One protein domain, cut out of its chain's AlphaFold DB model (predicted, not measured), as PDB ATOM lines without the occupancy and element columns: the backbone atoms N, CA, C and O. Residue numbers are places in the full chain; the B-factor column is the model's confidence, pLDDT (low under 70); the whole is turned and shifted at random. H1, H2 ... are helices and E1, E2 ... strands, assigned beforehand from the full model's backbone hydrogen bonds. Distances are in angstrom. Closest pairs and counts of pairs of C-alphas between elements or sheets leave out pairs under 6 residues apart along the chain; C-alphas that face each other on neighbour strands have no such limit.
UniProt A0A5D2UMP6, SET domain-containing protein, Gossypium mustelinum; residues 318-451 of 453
ATOM      1  N   PHE A 318     -19.718  12.379  13.369       52.25
ATOM      2  CA  PHE A 318     -20.254  11.319  14.220       52.25
ATOM      3  C   PHE A 318     -19.780  11.375  15.685       52.25
ATOM      4  O   PHE A 318     -20.428  10.760  16.530       52.25
ATOM      5  N   SER A 319     -18.727  12.134  16.005       50.56
ATOM      6  CA  SER A 319     -17.956  12.033  17.261       50.56
ATOM      7  C   SER A 319     -18.380  12.987  18.388       50.56
ATOM      8  O   SER A 319     -17.532  13.578  19.051       50.56
ATOM      9  N   SER A 320     -19.674  13.155  18.654       50.50
ATOM     10  CA  SER A 320     -20.133  14.081  19.703       50.50
ATOM     11  C   SER A 320     -20.874  13.369  20.838       50.50
ATOM     12  O   SER A 320     -21.924  12.770  20.622       50.50
ATOM     13  N   ALA A 321     -20.330  13.481  22.050       45.22
ATOM     14  CA  ALA A 321     -20.649  12.675  23.231       45.22
ATOM     15  C   ALA A 321     -21.605  13.361  24.238       45.22
ATOM     16  O   ALA A 321     -21.417  13.236  25.445       45.22
ATOM     17  N   GLY A 322     -22.609  14.113  23.768       45.91
ATOM     18  CA  GLY A 322     -23.588  14.798  24.631       45.91
ATOM     19  C   GLY A 322     -24.960  14.109  24.662       45.91
ATOM     20  O   GLY A 322     -25.445  13.677  23.618       45.91
ATOM     21  N   LEU A 323     -25.603  14.044  25.836       43.91
ATOM     22  CA  LEU A 323     -26.940  13.449  26.047       43.91
ATOM     23  C   LEU A 323     -28.046  14.153  25.238       43.91
ATOM     24  O   LEU A 323     -28.763  13.488  24.490       43.91
ATOM     25  N   ASP A 324     -28.111  15.490  25.282       42.88
ATOM     26  CA  ASP A 324     -29.049  16.291  24.470       42.88
ATOM     27  C   ASP A 324     -28.828  16.110  22.965       42.88
ATOM     28  O   ASP A 324     -29.755  16.174  22.155       42.88
ATOM     29  N   LEU A 325     -27.584  15.830  22.578       48.97
ATOM     30  CA  LEU A 325     -27.208  15.662  21.187       48.97
ATOM     31  C   LEU A 325     -27.582  14.280  20.645       48.97
ATOM     32  O   LEU A 325     -27.811  14.165  19.447       48.97
ATOM     33  N   ASN A 326     -27.679  13.254  21.497       52.09
ATOM     34  CA  ASN A 326     -28.118  11.913  21.102       52.09
ATOM     35  C   ASN A 326     -29.624  11.871  20.822       52.09
ATOM     36  O   ASN A 326     -30.021  11.357  19.783       52.09
ATOM     37  N   LEU A 327     -30.452  12.488  21.675       51.22
ATOM     38  CA  LEU A 327     -31.891  12.631  21.409       51.22
ATOM     39  C   LEU A 327     -32.143  13.469  20.148       51.22
ATOM     40  O   LEU A 327     -32.970  13.115  19.308       51.22
ATOM     41  N   TYR A 328     -31.382  14.554  19.981       54.50
ATOM     42  CA  TYR A 328     -31.455  15.393  18.789       54.50
ATOM     43  C   TYR A 328     -30.957  14.668  17.527       54.50
ATOM     44  O   TYR A 328     -31.506  14.849  16.443       54.50
ATOM     45  N   ARG A 329     -29.939  13.812  17.661       60.75
ATOM     46  CA  ARG A 329     -29.422  12.965  16.584       60.75
ATOM     47  C   ARG A 329     -30.400  11.861  16.207       60.75
ATOM     48  O   ARG A 329     -30.534  11.600  15.021       60.75
ATOM     49  N   ASP A 330     -31.103  11.252  17.157       62.00
ATOM     50  CA  ASP A 330     -32.151  10.272  16.859       62.00
ATOM     51  C   ASP A 330     -33.304  10.924  16.093       62.00
ATOM     52  O   ASP A 330     -33.760  10.388  15.085       62.00
ATOM     53  N   GLU A 331     -33.720  12.124  16.498       63.34
ATOM     54  CA  GLU A 331     -34.721  12.904  15.767       63.34
ATOM     55  C   GLU A 331     -34.223  13.321  14.372       63.34
ATOM     56  O   GLU A 331     -34.944  13.220  13.379       63.34
ATOM     57  N   ALA A 332     -32.963  13.738  14.258       66.56
ATOM     58  CA  ALA A 332     -32.360  14.079  12.977       66.56
ATOM     59  C   ALA A 332     -32.206  12.857  12.056       66.56
ATOM     60  O   ALA A 332     -32.487  12.956  10.863       66.56
ATOM     61  N   ASN A 333     -31.843  11.697  12.603       70.06
ATOM     62  CA  ASN A 333     -31.792  10.426  11.889       70.06
ATOM     63  C   ASN A 333     -33.186  10.004  11.422       70.06
ATOM     64  O   ASN A 333     -33.320   9.551  10.289       70.06
ATOM     65  N   LYS A 334     -34.234  10.197  12.237       71.88
ATOM     66  CA  LYS A 334     -35.630   9.958  11.830       71.88
ATOM     67  C   LYS A 334     -36.034  10.851  10.659       71.88
ATOM     68  O   LYS A 334     -36.564  10.346   9.672       71.88
ATOM     69  N   LYS A 335     -35.734  12.153  10.721       76.31
ATOM     70  CA  LYS A 335     -36.009  13.098   9.621       76.31
ATOM     71  C   LYS A 335     -35.252  12.740   8.346       76.31
ATOM     72  O   LYS A 335     -35.832  12.756   7.265       76.31
ATOM     73  N   LEU A 336     -33.977  12.390   8.482       79.62
ATOM     74  CA  LEU A 336     -33.140  11.953   7.375       79.62
ATOM     75  C   LEU A 336     -33.674  10.656   6.742       79.62
ATOM     76  O   LEU A 336     -33.766  10.568   5.521       79.62
ATOM     77  N   SER A 337     -34.078   9.685   7.565       78.31
ATOM     78  CA  SER A 337     -34.699   8.428   7.118       78.31
ATOM     79  C   SER A 337     -35.968   8.705   6.318       78.31
ATOM     80  O   SER A 337     -36.079   8.281   5.173       78.31
ATOM     81  N   HIS A 338     -36.866   9.523   6.876       80.62
ATOM     82  CA  HIS A 338     -38.106   9.917   6.213       80.62
ATOM     83  C   HIS A 338     -37.853  10.599   4.863       80.62
ATOM     84  O   HIS A 338     -38.511  10.275   3.880       80.62
ATOM     85  N   TYR A 339     -36.889  11.522   4.791       83.31
ATOM     86  CA  TYR A 339     -36.538  12.206   3.544       83.31
ATOM     87  C   TYR A 339     -36.035  11.236   2.463       83.31
ATOM     88  O   TYR A 339     -36.415  11.346   1.293       83.31
ATOM     89  N   VAL A 340     -35.183  10.280   2.849       84.44
ATOM     90  CA  VAL A 340     -34.697   9.247   1.930       84.44
ATOM     91  C   VAL A 340     -35.852   8.370   1.459       84.44
ATOM     92  O   VAL A 340     -35.998   8.191   0.256       84.44
ATOM     93  N   ASP A 341     -36.703   7.885   2.359       82.69
ATOM     94  CA  ASP A 341     -37.826   7.009   2.002       82.69
ATOM     95  C   ASP A 341     -38.882   7.700   1.137       82.69
ATOM     96  O   ASP A 341     -39.498   7.069   0.275       82.69
ATOM     97  N   GLU A 342     -39.101   8.997   1.340       83.81
ATOM     98  CA  GLU A 342     -39.968   9.804   0.486       83.81
ATOM     99  C   GLU A 342     -39.374   9.931  -0.924       83.81
ATOM    100  O   GLU A 342     -40.080   9.718  -1.907       83.81
ATOM    101  N   THR A 343     -38.061  10.162  -1.026       84.56
ATOM    102  CA  THR A 343     -37.326  10.248  -2.304       84.56
ATOM    103  C   THR A 343     -37.333   8.909  -3.059       84.56
ATOM    104  O   THR A 343     -37.785   8.840  -4.200       84.56
ATOM    105  N   ILE A 344     -36.861   7.850  -2.393       84.56
ATOM    106  CA  ILE A 344     -37.456   6.510  -2.358       84.56
ATOM    107  C   ILE A 344     -38.714   6.272  -3.209       84.56
ATOM    108  O   ILE A 344     -38.720   5.881  -4.379       84.56
ATOM    109  N   THR A 345     -39.820   6.519  -2.522       82.88
ATOM    110  CA  THR A 345     -41.187   6.269  -2.948       82.88
ATOM    111  C   THR A 345     -41.563   7.116  -4.161       82.88
ATOM    112  O   THR A 345     -42.176   6.602  -5.092       82.88
ATOM    113  N   GLU A 346     -41.171   8.392  -4.190       85.81
ATOM    114  CA  GLU A 346     -41.404   9.287  -5.326       85.81
ATOM    115  C   GLU A 346     -40.766   8.733  -6.603       85.81
ATOM    116  O   GLU A 346     -41.425   8.678  -7.641       85.81
ATOM    117  N   PHE A 347     -39.525   8.247  -6.531       85.69
ATOM    118  CA  PHE A 347     -38.858   7.629  -7.673       85.69
ATOM    119  C   PHE A 347     -39.589   6.372  -8.161       85.69
ATOM    120  O   PHE A 347     -39.784   6.213  -9.364       85.69
ATOM    121  N   LEU A 348     -40.042   5.509  -7.249       83.12
ATOM    122  CA  LEU A 348     -40.777   4.292  -7.612       83.12
ATOM    123  C   LEU A 348     -42.168   4.575  -8.210       83.12
ATOM    124  O   LEU A 348     -42.653   3.772  -9.005       83.12
ATOM    125  N   LEU A 349     -42.809   5.689  -7.842       81.06
ATOM    126  CA  LEU A 349     -44.144   6.068  -8.323       81.06
ATOM    127  C   LEU A 349     -44.110   6.919  -9.599       81.06
ATOM    128  O   LEU A 349     -44.855   6.656 -10.540       81.06
ATOM    129  N   VAL A 350     -43.289   7.969  -9.599       79.56
ATOM    130  CA  VAL A 350     -43.230   8.996 -10.650       79.56
ATOM    131  C   VAL A 350     -42.212   8.622 -11.725       79.56
ATOM    132  O   VAL A 350     -42.400   8.965 -12.890       79.56
ATOM    133  N   GLY A 351     -41.147   7.904 -11.352       79.31
ATOM    134  CA  GLY A 351     -40.104   7.482 -12.280       79.31
ATOM    135  C   GLY A 351     -39.213   8.621 -12.774       79.31
ATOM    136  O   GLY A 351     -38.743   8.533 -13.902       79.31
ATOM    137  N   ASP A 352     -38.983   9.680 -11.983       85.69
ATOM    138  CA  ASP A 352     -38.000  10.733 -12.303       85.69
ATOM    139  C   ASP A 352     -36.617  10.376 -11.725       85.69
ATOM    140  O   ASP A 352     -36.330  10.651 -10.550       85.69
ATOM    141  N   PRO A 353     -35.722   9.761 -12.519       84.94
ATOM    142  CA  PRO A 353     -34.425   9.354 -12.020       84.94
ATOM    143  C   PRO A 353     -33.462  10.534 -11.825       84.94
ATOM    144  O   PRO A 353     -32.496  10.390 -11.077       84.94
ATOM    145  N   GLU A 354     -33.664  11.687 -12.477       86.56
ATOM    146  CA  GLU A 354     -32.756  12.833 -12.341       86.56
ATOM    147  C   GLU A 354     -32.953  13.525 -10.992       86.56
ATOM    148  O   GLU A 354     -31.974  13.772 -10.282       86.56
ATOM    149  N   SER A 355     -34.209  13.793 -10.624       88.12
ATOM    150  CA  SER A 355     -34.555  14.306  -9.295       88.12
ATOM    151  C   SER A 355     -34.087  13.346  -8.198       88.12
ATOM    152  O   SER A 355     -33.439  13.777  -7.241       88.12
ATOM    153  N   CYS A 356     -34.307  12.037  -8.386       87.88
ATOM    154  CA  CYS A 356     -33.844  10.999  -7.464       87.88
ATOM    155  C   CYS A 356     -32.321  11.046  -7.247       87.88
ATOM    156  O   CYS A 356     -31.876  11.127  -6.101       87.88
ATOM    157  N   CYS A 357     -31.524  11.070  -8.328       85.50
ATOM    158  CA  CYS A 357     -30.060  11.133  -8.224       85.50
ATOM    159  C   CYS A 357     -29.612  12.362  -7.427       85.50
ATOM    160  O   CYS A 357     -28.892  12.221  -6.443       85.50
ATOM    161  N   LYS A 358     -30.109  13.556  -7.785       87.94
ATOM    162  CA  LYS A 358     -29.725  14.816  -7.124       87.94
ATOM    163  C   LYS A 358     -30.038  14.809  -5.627       87.94
ATOM    164  O   LYS A 358     -29.214  15.247  -4.826       87.94
ATOM    165  N   LYS A 359     -31.229  14.335  -5.243       89.19
ATOM    166  CA  LYS A 359     -31.663  14.287  -3.839       89.19
ATOM    167  C   LYS A 359     -30.819  13.304  -3.022       89.19
ATOM    168  O   LYS A 359     -30.347  13.666  -1.945       89.19
ATOM    169  N   LEU A 360     -30.593  12.091  -3.536       87.00
ATOM    170  CA  LEU A 360     -29.821  11.065  -2.828       87.00
ATOM    171  C   LEU A 360     -28.329  11.415  -2.738       87.00
ATOM    172  O   LEU A 360     -27.738  11.239  -1.678       87.00
ATOM    173  N   GLU A 361     -27.722  11.961  -3.793       86.06
ATOM    174  CA  GLU A 361     -26.317  12.402  -3.769       86.06
ATOM    175  C   GLU A 361     -26.089  13.536  -2.777       86.06
ATOM    176  O   GLU A 361     -25.168  13.467  -1.968       86.06
ATOM    177  N   SER A 362     -26.979  14.533  -2.771       85.38
ATOM    178  CA  SER A 362     -26.937  15.632  -1.802       85.38
ATOM    179  C   SER A 362     -26.901  15.108  -0.362       85.38
ATOM    180  O   SER A 362     -26.102  15.563   0.458       85.38
ATOM    181  N   VAL A 363     -27.709  14.089  -0.065       82.75
ATOM    182  CA  VAL A 363     -27.753  13.465   1.260       82.75
ATOM    183  C   VAL A 363     -26.514  12.622   1.557       82.75
ATOM    184  O   VAL A 363     -25.968  12.713   2.656       82.75
ATOM    185  N   LEU A 364     -26.060  11.801   0.611       77.94
ATOM    186  CA  LEU A 364     -24.933  10.887   0.818       77.94
ATOM    187  C   LEU A 364     -23.591  11.638   0.908       77.94
ATOM    188  O   LEU A 364     -22.752  11.312   1.749       77.94
ATOM    189  N   GLU A 365     -23.398  12.674   0.092       77.81
ATOM    190  CA  GLU A 365     -22.158  13.455   0.028       77.81
ATOM    191  C   GLU A 365     -22.175  14.662   0.973       77.81
ATOM    192  O   GLU A 365     -21.219  14.883   1.726       77.81
ATOM    193  N   GLY A 366     -23.266  15.433   0.973       70.00
ATOM    194  CA  GLY A 366     -23.419  16.661   1.759       70.00
ATOM    195  C   GLY A 366     -23.870  16.416   3.200       70.00
ATOM    196  O   GLY A 366     -23.439  17.126   4.112       70.00
ATOM    197  N   GLY A 367     -24.635  15.347   3.427       72.69
ATOM    198  CA  GLY A 367     -25.316  15.084   4.693       72.69
ATOM    199  C   GLY A 367     -26.611  15.885   4.848       72.69
ATOM    200  O   GLY A 367     -26.961  16.731   4.028       72.69
ATOM    201  N   PHE A 368     -27.367  15.575   5.895       70.31
ATOM    202  CA  PHE A 368     -28.678  16.144   6.175       70.31
ATOM    203  C   PHE A 368     -28.596  17.163   7.305       70.31
ATOM    204  O   PHE A 368     -28.227  16.843   8.439       70.31
ATOM    205  N   HIS A 369     -28.951  18.406   6.993       73.50
ATOM    206  CA  HIS A 369     -28.888  19.512   7.939       73.50
ATOM    207  C   HIS A 369     -30.190  19.648   8.727       73.50
ATOM    208  O   HIS A 369     -31.257  19.825   8.142       73.50
ATOM    209  N   VAL A 370     -30.094  19.641  10.059       64.44
ATOM    210  CA  VAL A 370     -31.233  19.910  10.949       64.44
ATOM    211  C   VAL A 370     -30.939  21.143  11.803       64.44
ATOM    212  O   VAL A 370     -29.906  21.212  12.474       64.44
ATOM    213  N   GLU A 371     -31.842  22.126  11.765       62.72
ATOM    214  CA  GLU A 371     -31.736  23.382  12.523       62.72
ATOM    215  C   GLU A 371     -32.046  23.165  14.007       62.72
ATOM    216  O   GLU A 371     -33.157  22.762  14.352       62.72
ATOM    217  N   GLN A 372     -31.058  23.413  14.877       56.09
ATOM    218  CA  GLN A 372     -31.194  23.246  16.326       56.09
ATOM    219  C   GLN A 372     -32.013  24.402  16.920       56.09
ATOM    220  O   GLN A 372     -31.889  25.544  16.471       56.09
ATOM    221  N   LEU A 373     -32.878  24.102  17.901       48.62
ATOM    222  CA  LEU A 373     -33.640  25.130  18.619       48.62
ATOM    223  C   LEU A 373     -32.671  26.060  19.372       48.62
ATOM    224  O   LEU A 373     -31.629  25.604  19.839       48.62
ATOM    225  N   GLU A 374     -33.014  27.348  19.454       45.94
ATOM    226  CA  GLU A 374     -32.141  28.428  19.934       45.94
ATOM    227  C   GLU A 374     -31.456  28.100  21.273       45.94
ATOM    228  O   GLU A 374     -32.115  27.852  22.281       45.94
ATOM    229  N   SER A 375     -30.121  28.141  21.278       48.06
ATOM    230  CA  SER A 375     -29.320  28.297  22.496       48.06
ATOM    231  C   SER A 375     -28.733  29.710  22.517       48.06
ATOM    232  O   SER A 375     -28.614  30.338  21.460       48.06
ATOM    233  N   GLU A 376     -28.373  30.217  23.701       46.88
ATOM    234  CA  GLU A 376     -27.873  31.592  23.899       46.88
ATOM    235  C   GLU A 376     -26.624  31.947  23.057       46.88
ATOM    236  O   GLU A 376     -26.293  33.125  22.945       46.88
ATOM    237  N   ASP A 377     -25.981  30.968  22.404       47.44
ATOM    238  CA  ASP A 377     -24.761  31.131  21.595       47.44
ATOM    239  C   ASP A 377     -24.990  31.052  20.062       47.44
ATOM    240  O   ASP A 377     -24.057  30.938  19.267       47.44
ATOM    241  N   GLY A 378     -26.248  31.139  19.607       48.09
ATOM    242  CA  GLY A 378     -26.613  31.201  18.185       48.09
ATOM    243  C   GLY A 378     -27.042  29.865  17.557       48.09
ATOM    244  O   GLY A 378     -27.037  28.807  18.182       48.09
ATOM    245  N   LYS A 379     -27.487  29.921  16.289       48.56
ATOM    246  CA  LYS A 379     -28.027  28.765  15.543       48.56
ATOM    247  C   LYS A 379     -26.913  27.790  15.145       48.56
ATOM    248  O   LYS A 379     -26.260  27.985  14.119       48.56
ATOM    249  N   SER A 380     -26.731  26.704  15.890       55.47
ATOM    250  CA  SER A 380     -25.901  25.572  15.462       55.47
ATOM    251  C   SER A 380     -26.662  24.695  14.457       55.47
ATOM    252  O   SER A 380     -27.780  24.241  14.691       55.47
ATOM    253  N   ARG A 381     -26.058  24.460  13.286       59.44
ATOM    254  CA  ARG A 381     -26.562  23.507  12.284       59.44
ATOM    255  C   ARG A 381     -25.911  22.156  12.518       59.44
ATOM    256  O   ARG A 381     -24.690  22.045  12.422       59.44
ATOM    257  N   LEU A 382     -26.715  21.127  12.767       64.62
ATOM    258  CA  LEU A 382     -26.198  19.773  12.915       64.62
ATOM    259  C   LEU A 382     -26.225  19.070  11.553       64.62
ATOM    260  O   LEU A 382     -27.274  19.019  10.912       64.62
ATOM    261  N   ASN A 383     -25.074  18.571  11.096       69.69
ATOM    262  CA  ASN A 383     -24.980  17.773   9.872       69.69
ATOM    263  C   ASN A 383     -25.008  16.280  10.225       69.69
ATOM    264  O   ASN A 383     -24.059  15.772  10.826       69.69
ATOM    265  N   CYS A 384     -26.090  15.591   9.867       68.25
ATOM    266  CA  CYS A 384     -26.238  14.151  10.052       68.25
ATOM    267  C   CYS A 384     -25.898  13.407   8.768       68.25
ATOM    268  O   CYS A 384     -26.414  13.722   7.702       68.25
ATOM    269  N   LYS A 385     -25.085  12.361   8.875       71.31
ATOM    270  CA  LYS A 385     -24.862  11.406   7.789       71.31
ATOM    271  C   LYS A 385     -25.225  10.022   8.286       71.31
ATOM    272  O   LYS A 385     -25.058   9.737   9.469       71.31
ATOM    273  N   PHE A 386     -25.695   9.155   7.401       67.62
ATOM    274  CA  PHE A 386     -25.774   7.742   7.738       67.62
ATOM    275  C   PHE A 386     -24.379   7.124   7.743       67.62
ATOM    276  O   PHE A 386     -23.505   7.515   6.969       67.62
ATOM    277  N   HIS A 387     -24.182   6.118   8.593       69.00
ATOM    278  CA  HIS A 387     -23.043   5.225   8.430       69.00
ATOM    279  C   HIS A 387     -23.146   4.538   7.051       69.00
ATOM    280  O   HIS A 387     -24.251   4.125   6.697       69.00
ATOM    281  N   PRO A 388     -22.055   4.350   6.284       67.69
ATOM    282  CA  PRO A 388     -22.123   3.746   4.946       67.69
ATOM    283  C   PRO A 388     -22.781   2.359   4.903       67.69
ATOM    284  O   PRO A 388     -23.392   1.992   3.905       67.69
ATOM    285  N   PHE A 389     -22.682   1.594   5.994       66.69
ATOM    286  CA  PHE A 389     -23.333   0.285   6.122       66.69
ATOM    287  C   PHE A 389     -24.769   0.345   6.667       66.69
ATOM    288  O   PHE A 389     -25.446  -0.677   6.668       66.69
ATOM    289  N   ASN A 390     -25.257   1.501   7.126       72.50
ATOM    290  CA  ASN A 390     -26.639   1.628   7.585       72.50
ATOM    291  C   ASN A 390     -27.600   1.206   6.459       72.50
ATOM    292  O   ASN A 390     -27.399   1.573   5.302       72.50
ATOM    293  N   HIS A 391     -28.650   0.451   6.795       72.12
ATOM    294  CA  HIS A 391     -29.574  -0.096   5.797       72.12
ATOM    295  C   HIS A 391     -30.191   0.979   4.884       72.12
ATOM    296  O   HIS A 391     -30.364   0.728   3.695       72.12
ATOM    297  N   ILE A 392     -30.438   2.189   5.395       75.56
ATOM    298  CA  ILE A 392     -30.992   3.310   4.624       75.56
ATOM    299  C   ILE A 392     -29.954   3.865   3.648       75.56
ATOM    300  O   ILE A 392     -30.277   4.148   2.495       75.56
ATOM    301  N   ALA A 393     -28.688   3.960   4.065       77.50
ATOM    302  CA  ALA A 393     -27.596   4.327   3.164       77.50
ATOM    303  C   ALA A 393     -27.437   3.284   2.052       77.50
ATOM    304  O   ALA A 393     -27.378   3.642   0.878       77.50
ATOM    305  N   LEU A 394     -27.450   1.993   2.396       77.81
ATOM    306  CA  LEU A 394     -27.380   0.906   1.416       77.81
ATOM    307  C   LEU A 394     -28.567   0.936   0.443       77.81
ATOM    308  O   LEU A 394     -28.367   0.791  -0.763       77.81
ATOM    309  N   ASN A 395     -29.781   1.186   0.941       78.06
ATOM    310  CA  ASN A 395     -30.973   1.332   0.107       78.06
ATOM    311  C   ASN A 395     -30.885   2.564  -0.813       78.06
ATOM    312  O   ASN A 395     -31.253   2.501  -1.987       78.06
ATOM    313  N   SER A 396     -30.304   3.660  -0.315       82.38
ATOM    314  CA  SER A 396     -30.014   4.861  -1.107       82.38
ATOM    315  C   SER A 396     -29.022   4.560  -2.227       82.38
ATOM    316  O   SER A 396     -29.285   4.908  -3.374       82.38
ATOM    317  N   TYR A 397     -27.921   3.854  -1.942       82.62
ATOM    318  CA  TYR A 397     -26.952   3.441  -2.961       82.62
ATOM    319  C   TYR A 397     -27.559   2.479  -3.994       82.62
ATOM    320  O   TYR A 397     -27.290   2.628  -5.186       82.62
ATOM    321  N   MET A 398     -28.409   1.530  -3.576       82.12
ATOM    322  CA  MET A 398     -29.145   0.639  -4.491       82.12
ATOM    323  C   MET A 398     -30.082   1.413  -5.420       82.12
ATOM    324  O   MET A 398     -30.115   1.168  -6.632       82.12
ATOM    325  N   THR A 399     -30.824   2.368  -4.859       84.94
ATOM    326  CA  THR A 399     -31.752   3.206  -5.622       84.94
ATOM    327  C   THR A 399     -30.990   4.113  -6.579       84.94
ATOM    328  O   THR A 399     -31.320   4.162  -7.761       84.94
ATOM    329  N   LEU A 400     -29.906   4.743  -6.117       85.31
ATOM    330  CA  LEU A 400     -29.037   5.590  -6.930       85.31
ATOM    331  C   LEU A 400     -28.423   4.805  -8.099       85.31
ATOM    332  O   LEU A 400     -28.463   5.263  -9.240       85.31
ATOM    333  N   ALA A 401     -27.929   3.587  -7.851       84.38
ATOM    334  CA  ALA A 401     -27.409   2.716  -8.902       84.38
ATOM    335  C   ALA A 401     -28.484   2.364  -9.946       84.38
ATOM    336  O   ALA A 401     -28.192   2.325 -11.146       84.38
ATOM    337  N   SER A 402     -29.728   2.145  -9.511       85.31
ATOM    338  CA  SER A 402     -30.864   1.864 -10.396       85.31
ATOM    339  C   SER A 402     -31.269   3.094 -11.211       85.31
ATOM    340  O   SER A 402     -31.407   2.999 -12.431       85.31
ATOM    341  N   ALA A 403     -31.375   4.262 -10.574       86.50
ATOM    342  CA  ALA A 403     -31.678   5.528 -11.231       86.50
ATOM    343  C   ALA A 403     -30.620   5.872 -12.291       86.50
ATOM    344  O   ALA A 403     -30.968   6.198 -13.424       86.50
ATOM    345  N   TYR A 404     -29.330   5.697 -11.984       84.69
ATOM    346  CA  TYR A 404     -28.249   5.894 -12.952       84.69
ATOM    347  C   TYR A 404     -28.317   4.948 -14.149       84.69
ATOM    348  O   TYR A 404     -28.041   5.357 -15.280       84.69
ATOM    349  N   ARG A 405     -28.726   3.694 -13.930       85.62
ATOM    350  CA  ARG A 405     -28.922   2.728 -15.015       85.62
ATOM    351  C   ARG A 405     -30.067   3.138 -15.942       85.62
ATOM    352  O   ARG A 405     -29.912   3.038 -17.161       85.62
ATOM    353  N   ILE A 406     -31.184   3.608 -15.383       85.06
ATOM    354  CA  ILE A 406     -32.316   4.130 -16.162       85.06
ATOM    355  C   ILE A 406     -31.867   5.356 -16.956       85.06
ATOM    356  O   ILE A 406     -31.969   5.347 -18.177       85.06
ATOM    357  N   ARG A 407     -31.227   6.340 -16.307       83.75
ATOM    358  CA  ARG A 407     -30.723   7.551 -16.982       83.75
ATOM    359  C   ARG A 407     -29.753   7.238 -18.102       83.75
ATOM    360  O   ARG A 407     -29.859   7.833 -19.164       83.75
ATOM    361  N   SER A 408     -28.825   6.307 -17.888       83.31
ATOM    362  CA  SER A 408     -27.909   5.863 -18.938       83.31
ATOM    363  C   SER A 408     -28.656   5.261 -20.125       83.31
ATOM    364  O   SER A 408     -28.263   5.500 -21.263       83.31
ATOM    365  N   SER A 409     -29.701   4.474 -19.871       83.62
ATOM    366  CA  SER A 409     -30.491   3.827 -20.921       83.62
ATOM    367  C   SER A 409     -31.328   4.850 -21.693       83.62
ATOM    368  O   SER A 409     -31.319   4.837 -22.922       83.62
ATOM    369  N   ASP A 410     -31.964   5.789 -20.989       82.50
ATOM    370  CA  ASP A 410     -32.746   6.876 -21.583       82.50
ATOM    371  C   ASP A 410     -31.859   7.810 -22.413       82.50
ATOM    372  O   ASP A 410     -32.201   8.157 -23.543       82.50
ATOM    373  N   PHE A 411     -30.671   8.167 -21.910       76.69
ATOM    374  CA  PHE A 411     -29.719   8.985 -22.664       76.69
ATOM    375  C   PHE A 411     -29.317   8.313 -23.983       76.69
ATOM    376  O   PHE A 411     -29.298   8.972 -25.021       76.69
ATOM    377  N   LEU A 412     -29.056   6.999 -23.964       76.50
ATOM    378  CA  LEU A 412     -28.726   6.226 -25.168       76.50
ATOM    379  C   LEU A 412     -29.914   6.099 -26.135       76.50
ATOM    380  O   LEU A 412     -29.710   6.091 -27.349       76.50
ATOM    381  N   ALA A 413     -31.143   6.010 -25.618       74.25
ATOM    382  CA  ALA A 413     -32.355   5.890 -26.424       74.25
ATOM    383  C   ALA A 413     -32.765   7.215 -27.096       74.25
ATOM    384  O   ALA A 413     -33.200   7.207 -28.249       74.25
ATOM    385  N   PHE A 414     -32.612   8.351 -26.402       65.19
ATOM    386  CA  PHE A 414     -33.116   9.654 -26.852       65.19
ATOM    387  C   PHE A 414     -32.041  10.591 -27.441       65.19
ATOM    388  O   PHE A 414     -32.385  11.474 -28.228       65.19
ATOM    389  N   GLN A 415     -30.750  10.414 -27.124       59.59
ATOM    390  CA  GLN A 415     -29.645  11.255 -27.617       59.59
ATOM    391  C   GLN A 415     -28.581  10.414 -28.340       59.59
ATOM    392  O   GLN A 415     -27.533  10.085 -27.800       59.59
ATOM    393  N   SER A 416     -28.833  10.056 -29.600       54.38
ATOM    394  CA  SER A 416     -27.979   9.119 -30.348       54.38
ATOM    395  C   SER A 416     -26.884   9.755 -31.225       54.38
ATOM    396  O   SER A 416     -26.369   9.073 -32.110       54.38
ATOM    397  N   LYS A 417     -26.523  11.043 -31.062       57.06
ATOM    398  CA  LYS A 417     -25.749  11.756 -32.113       57.06
ATOM    399  C   LYS A 417     -24.520  12.590 -31.709       57.06
ATOM    400  O   LYS A 417     -23.944  13.215 -32.594       57.06
ATOM    401  N   THR A 418     -24.057  12.578 -30.459       64.50
ATOM    402  CA  THR A 418     -22.826  13.307 -30.060       64.50
ATOM    403  C   THR A 418     -21.939  12.498 -29.113       64.50
ATOM    404  O   THR A 418     -22.442  11.919 -28.153       64.50
ATOM    405  N   ASP A 419     -20.617  12.513 -29.322       67.62
ATOM    406  CA  ASP A 419     -19.630  11.807 -28.476       67.62
ATOM    407  C   ASP A 419     -19.757  12.163 -26.982       67.62
ATOM    408  O   ASP A 419     -19.623  11.306 -26.111       67.62
ATOM    409  N   GLU A 420     -20.112  13.413 -26.668       71.62
ATOM    410  CA  GLU A 420     -20.321  13.874 -25.288       71.62
ATOM    411  C   GLU A 420     -21.529  13.199 -24.607       71.62
ATOM    412  O   GLU A 420     -21.496  12.906 -23.411       71.62
ATOM    413  N   SER A 421     -22.593  12.909 -25.366       65.38
ATOM    414  CA  SER A 421     -23.786  12.221 -24.848       65.38
ATOM    415  C   SER A 421     -23.510  10.743 -24.550       65.38
ATOM    416  O   SER A 421     -23.971  10.217 -23.535       65.38
ATOM    417  N   GLN A 422     -22.675  10.096 -25.370       72.75
ATOM    418  CA  GLN A 422     -22.229   8.719 -25.148       72.75
ATOM    419  C   GLN A 422     -21.272   8.615 -23.957       72.75
ATOM    420  O   GLN A 422     -21.384   7.679 -23.165       72.75
ATOM    421  N   LEU A 423     -20.377   9.595 -23.785       76.94
ATOM    422  CA  LEU A 423     -19.471   9.651 -22.637       76.94
ATOM    423  C   LEU A 423     -20.245   9.790 -21.318       76.94
ATOM    424  O   LEU A 423     -19.996   9.027 -20.387       76.94
ATOM    425  N   LYS A 424     -21.244  10.683 -21.263       77.69
ATOM    426  CA  LYS A 424     -22.117  10.840 -20.084       77.69
ATOM    427  C   LYS A 424     -22.903   9.565 -19.772       77.69
ATOM    428  O   LYS A 424     -22.989   9.169 -18.612       77.69
ATOM    429  N   ALA A 425     -23.441   8.884 -20.785       77.06
ATOM    430  CA  ALA A 425     -24.111   7.596 -20.588       77.06
ATOM    431  C   ALA A 425     -23.153   6.526 -20.031       77.06
ATOM    432  O   ALA A 425     -23.490   5.802 -19.092       77.06
ATOM    433  N   PHE A 426     -21.931   6.462 -20.555       78.88
ATOM    434  CA  PHE A 426     -20.909   5.536 -20.078       78.88
ATOM    435  C   PHE A 426     -20.498   5.808 -18.623       78.88
ATOM    436  O   PHE A 426     -20.388   4.867 -17.835       78.88
ATOM    437  N   GLU A 427     -20.321   7.072 -18.234       79.44
ATOM    438  CA  GLU A 427     -20.037   7.455 -16.845       79.44
ATOM    439  C   GLU A 427     -21.164   7.031 -15.896       79.44
ATOM    440  O   GLU A 427     -20.897   6.377 -14.888       79.44
ATOM    441  N   MET A 428     -22.424   7.293 -16.256       81.69
ATOM    442  CA  MET A 428     -23.586   6.862 -15.470       81.69
ATOM    443  C   MET A 428     -23.654   5.332 -15.323       81.69
ATOM    444  O   MET A 428     -23.885   4.816 -14.228       81.69
ATOM    445  N   SER A 429     -23.379   4.587 -16.398       78.75
ATOM    446  CA  SER A 429     -23.285   3.120 -16.358       78.75
ATOM    447  C   SER A 429     -22.156   2.625 -15.445       78.75
ATOM    448  O   SER A 429     -22.333   1.652 -14.709       78.75
ATOM    449  N   ARG A 430     -21.001   3.303 -15.443       78.31
ATOM    450  CA  ARG A 430     -19.884   2.977 -14.545       78.31
ATOM    451  C   ARG A 430     -20.221   3.237 -13.082       78.31
ATOM    452  O   ARG A 430     -19.885   2.399 -12.249       78.31
ATOM    453  N   ILE A 431     -20.880   4.355 -12.773       76.38
ATOM    454  CA  ILE A 431     -21.323   4.683 -11.410       76.38
ATOM    455  C   ILE A 431     -22.319   3.627 -10.916       76.38
ATOM    456  O   ILE A 431     -22.151   3.087  -9.824       76.38
ATOM    457  N   SER A 432     -23.288   3.247 -11.755       78.81
ATOM    458  CA  SER A 432     -24.242   2.171 -11.455       78.81
ATOM    459  C   SER A 432     -23.543   0.837 -11.146       78.81
ATOM    460  O   SER A 432     -23.815   0.208 -10.120       78.81
ATOM    461  N   ALA A 433     -22.582   0.427 -11.982       74.50
ATOM    462  CA  ALA A 433     -21.813  -0.800 -11.770       74.50
ATOM    463  C   ALA A 433     -20.938  -0.742 -10.503       74.50
ATOM    464  O   ALA A 433     -20.873  -1.715  -9.750       74.50
ATOM    465  N   GLY A 434     -20.300   0.403 -10.240       71.75
ATOM    466  CA  GLY A 434     -19.514   0.641  -9.029       71.75
ATOM    467  C   GLY A 434     -20.356   0.536  -7.757       71.75
ATOM    468  O   GLY A 434     -19.955  -0.150  -6.816       71.75
ATOM    469  N   GLY A 435     -21.559   1.123  -7.760       68.25
ATOM    470  CA  GLY A 435     -22.528   0.986  -6.671       68.25
ATOM    471  C   GLY A 435     -22.896  -0.476  -6.403       68.25
ATOM    472  O   GLY A 435     -22.860  -0.920  -5.258       68.25
ATOM    473  N   GLY A 436     -23.143  -1.264  -7.457       66.81
ATOM    474  CA  GLY A 436     -23.414  -2.702  -7.333       66.81
ATOM    475  C   GLY A 436     -22.274  -3.496  -6.677       66.81
ATOM    476  O   GLY A 436     -22.521  -4.376  -5.850       66.81
ATOM    477  N   ILE A 437     -21.017  -3.169  -6.994       71.31
ATOM    478  CA  ILE A 437     -19.834  -3.804  -6.384       71.31
ATOM    479  C   ILE A 437     -19.694  -3.414  -4.909       71.31
ATOM    480  O   ILE A 437     -19.374  -4.272  -4.081       71.31
ATOM    481  N   PHE A 438     -19.939  -2.144  -4.577       72.56
ATOM    482  CA  PHE A 438     -19.928  -1.657  -3.198       72.56
ATOM    483  C   PHE A 438     -20.955  -2.409  -2.342       72.56
ATOM    484  O   PHE A 438     -20.590  -2.980  -1.317       72.56
ATOM    485  N   ILE A 439     -22.197  -2.532  -2.820       71.19
ATOM    486  CA  ILE A 439     -23.269  -3.262  -2.125       71.19
ATOM    487  C   ILE A 439     -22.885  -4.726  -1.866       71.19
ATOM    488  O   ILE A 439     -23.135  -5.247  -0.781       71.19
ATOM    489  N   ASN A 440     -22.228  -5.392  -2.822       68.06
ATOM    490  CA  ASN A 440     -21.755  -6.769  -2.640       68.06
ATOM    491  C   ASN A 440     -20.702  -6.876  -1.520       68.06
ATOM    492  O   ASN A 440     -20.760  -7.786  -0.693       68.06
ATOM    493  N   HIS A 441     -19.772  -5.920  -1.445       70.81
ATOM    494  CA  HIS A 441     -18.794  -5.872  -0.354       70.81
ATOM    495  C   HIS A 441     -19.458  -5.585   0.996       70.81
ATOM    496  O   HIS A 441     -19.136  -6.254   1.976       70.81
ATOM    497  N   CYS A 442     -20.426  -4.665   1.047       70.06
ATOM    498  CA  CYS A 442     -21.221  -4.413   2.250       70.06
ATOM    499  C   CYS A 442     -21.975  -5.670   2.702       70.06
ATOM    500  O   CYS A 442     -22.003  -5.971   3.890       70.06
ATOM    501  N   TRP A 443     -22.537  -6.442   1.768       68.44
ATOM    502  CA  TRP A 443     -23.214  -7.699   2.082       68.44
ATOM    503  C   TRP A 443     -22.270  -8.720   2.725       68.44
ATOM    504  O   TRP A 443     -22.599  -9.294   3.761       68.44
ATOM    505  N   LYS A 444     -21.068  -8.910   2.163       66.56
ATOM    506  CA  LYS A 444     -20.045  -9.783   2.764       66.56
ATOM    507  C   LYS A 444     -19.643  -9.317   4.162       66.56
ATOM    508  O   LYS A 444     -19.586 -10.134   5.074       66.56
ATOM    509  N   PHE A 445     -19.444  -8.013   4.341       73.00
ATOM    510  CA  PHE A 445     -19.147  -7.425   5.646       73.00
ATOM    511  C   PHE A 445     -20.262  -7.710   6.669       73.00
ATOM    512  O   PHE A 445     -19.988  -8.095   7.804       73.00
ATOM    513  N   CYS A 446     -21.532  -7.601   6.261       70.06
ATOM    514  CA  CYS A 446     -22.674  -7.958   7.102       70.06
ATOM    515  C   CYS A 446     -22.714  -9.454   7.452       70.06
ATOM    516  O   CYS A 446     -23.044  -9.785   8.587       70.06
ATOM    517  N   LEU A 447     -22.360 -10.358   6.528       69.00
ATOM    518  CA  LEU A 447     -22.283 -11.803   6.802       69.00
ATOM    519  C   LEU A 447     -21.191 -12.144   7.825       69.00
ATOM    520  O   LEU A 447     -21.420 -12.961   8.720       69.00
ATOM    521  N   GLU A 448     -20.031 -11.491   7.736       72.06
ATOM    522  CA  GLU A 448     -18.950 -11.635   8.717       72.06
ATOM    523  C   GLU A 448     -19.369 -11.119  10.100       72.06
ATOM    524  O   GLU A 448     -19.129 -11.779  11.111       72.06
ATOM    525  N   LEU A 449     -20.069  -9.981  10.150       71.25
ATOM    526  CA  LEU A 449     -20.604  -9.387  11.379       71.25
ATOM    527  C   LEU A 449     -21.560 -10.336  12.120       71.25
ATOM    528  O   LEU A 449     -21.523 -10.423  13.351       71.25
ATOM    529  N   ILE A 450     -22.404 -11.063  11.383       67.38
ATOM    530  CA  ILE A 450     -23.297 -12.075  11.961       67.38
ATOM    531  C   ILE A 450     -22.643 -13.457  12.076       67.38
ATOM    532  O   ILE A 450     -23.278 -14.365  12.595       67.38
ATOM    533  N   GLY A 451     -21.379 -13.627  11.678       58.25
ATOM    534  CA  GLY A 451     -20.625 -14.874  11.835       58.25
ATOM    535  C   GLY A 451     -21.162 -16.043  11.005       58.25
ATOM    536  O   GLY A 451     -21.148 -17.171  11.493       58.25
TER     537      GLY A 451
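Overview. This is residues 318 to 451 of the 453 residues of the protein "SET domain-containing protein" of Gossypium mustelinum (UniProt A0A5D2UMP6). Two long helices, H3 and H4, fold back on each other as a hairpin, and residues 337 to 347 of H1 pack on H3 and the short H2. Beside residues 325 to 339 of H1 lies a small strand hairpin, E1 and E2, whose loop reaches one end of the longest axis at Glu 376. The 134 printed residues hold H1, H2, E1, E2, H3 and H4 in that order; the two-stranded sheet is antiparallel, and the class is mostly helix. The whole is loose, with a radius of gyration of the C-alphas of 18.0 A and spans of 59 by 42 by 26 A.

Arrangement. Start with H1, residues 323 to 350: its residues 340 to 347 alone touch H2, residues 353 to 366, closest at C-alphas 347 and 356, 6.0 A; this helical hairpin has a shallow tilt of 17 degrees. Next, E1, residues 368 to 371, and E2, residues 381 to 384, form a hairpin; N 368 and O 384 are 2.8 A apart, within hydrogen-bond range. The hub is H3, residues 391 to 414; H1, H2 and H3 make an up-and-down bundle, each running against the one before. H3 touches H2 at a steep tilt of 40 degrees, closest at C-alphas 403 and 353, 4.8 A. H4, residues 419 to 449, touches H3 opposite ways, a helical hairpin tilted 23 degrees, closest at C-alphas 432 and 401, 4.1 A. H1 and H4 are apart. In the four helices every O i to N i+4 pair is within hydrogen-bond range.

Along the chain. Find C-alpha 323 at (-26.940, 13.449, 26.047), where H1 begins its 40.4 A. H2 spans 19.1 A, H3 34.3 A, and H4 runs 45.2 A to C-alpha 449 at (-20.604, -9.387, 11.379).

Size, cuts and confidence. The farthest C-alphas, of Glu 376 and Lys 417, are 59.5 A apart. The printed part has no cut and no long link. Mean pLDDT of the printed part is 71.7; look for values under 70 in, among others, residues 318 to 332 and 370 to 384.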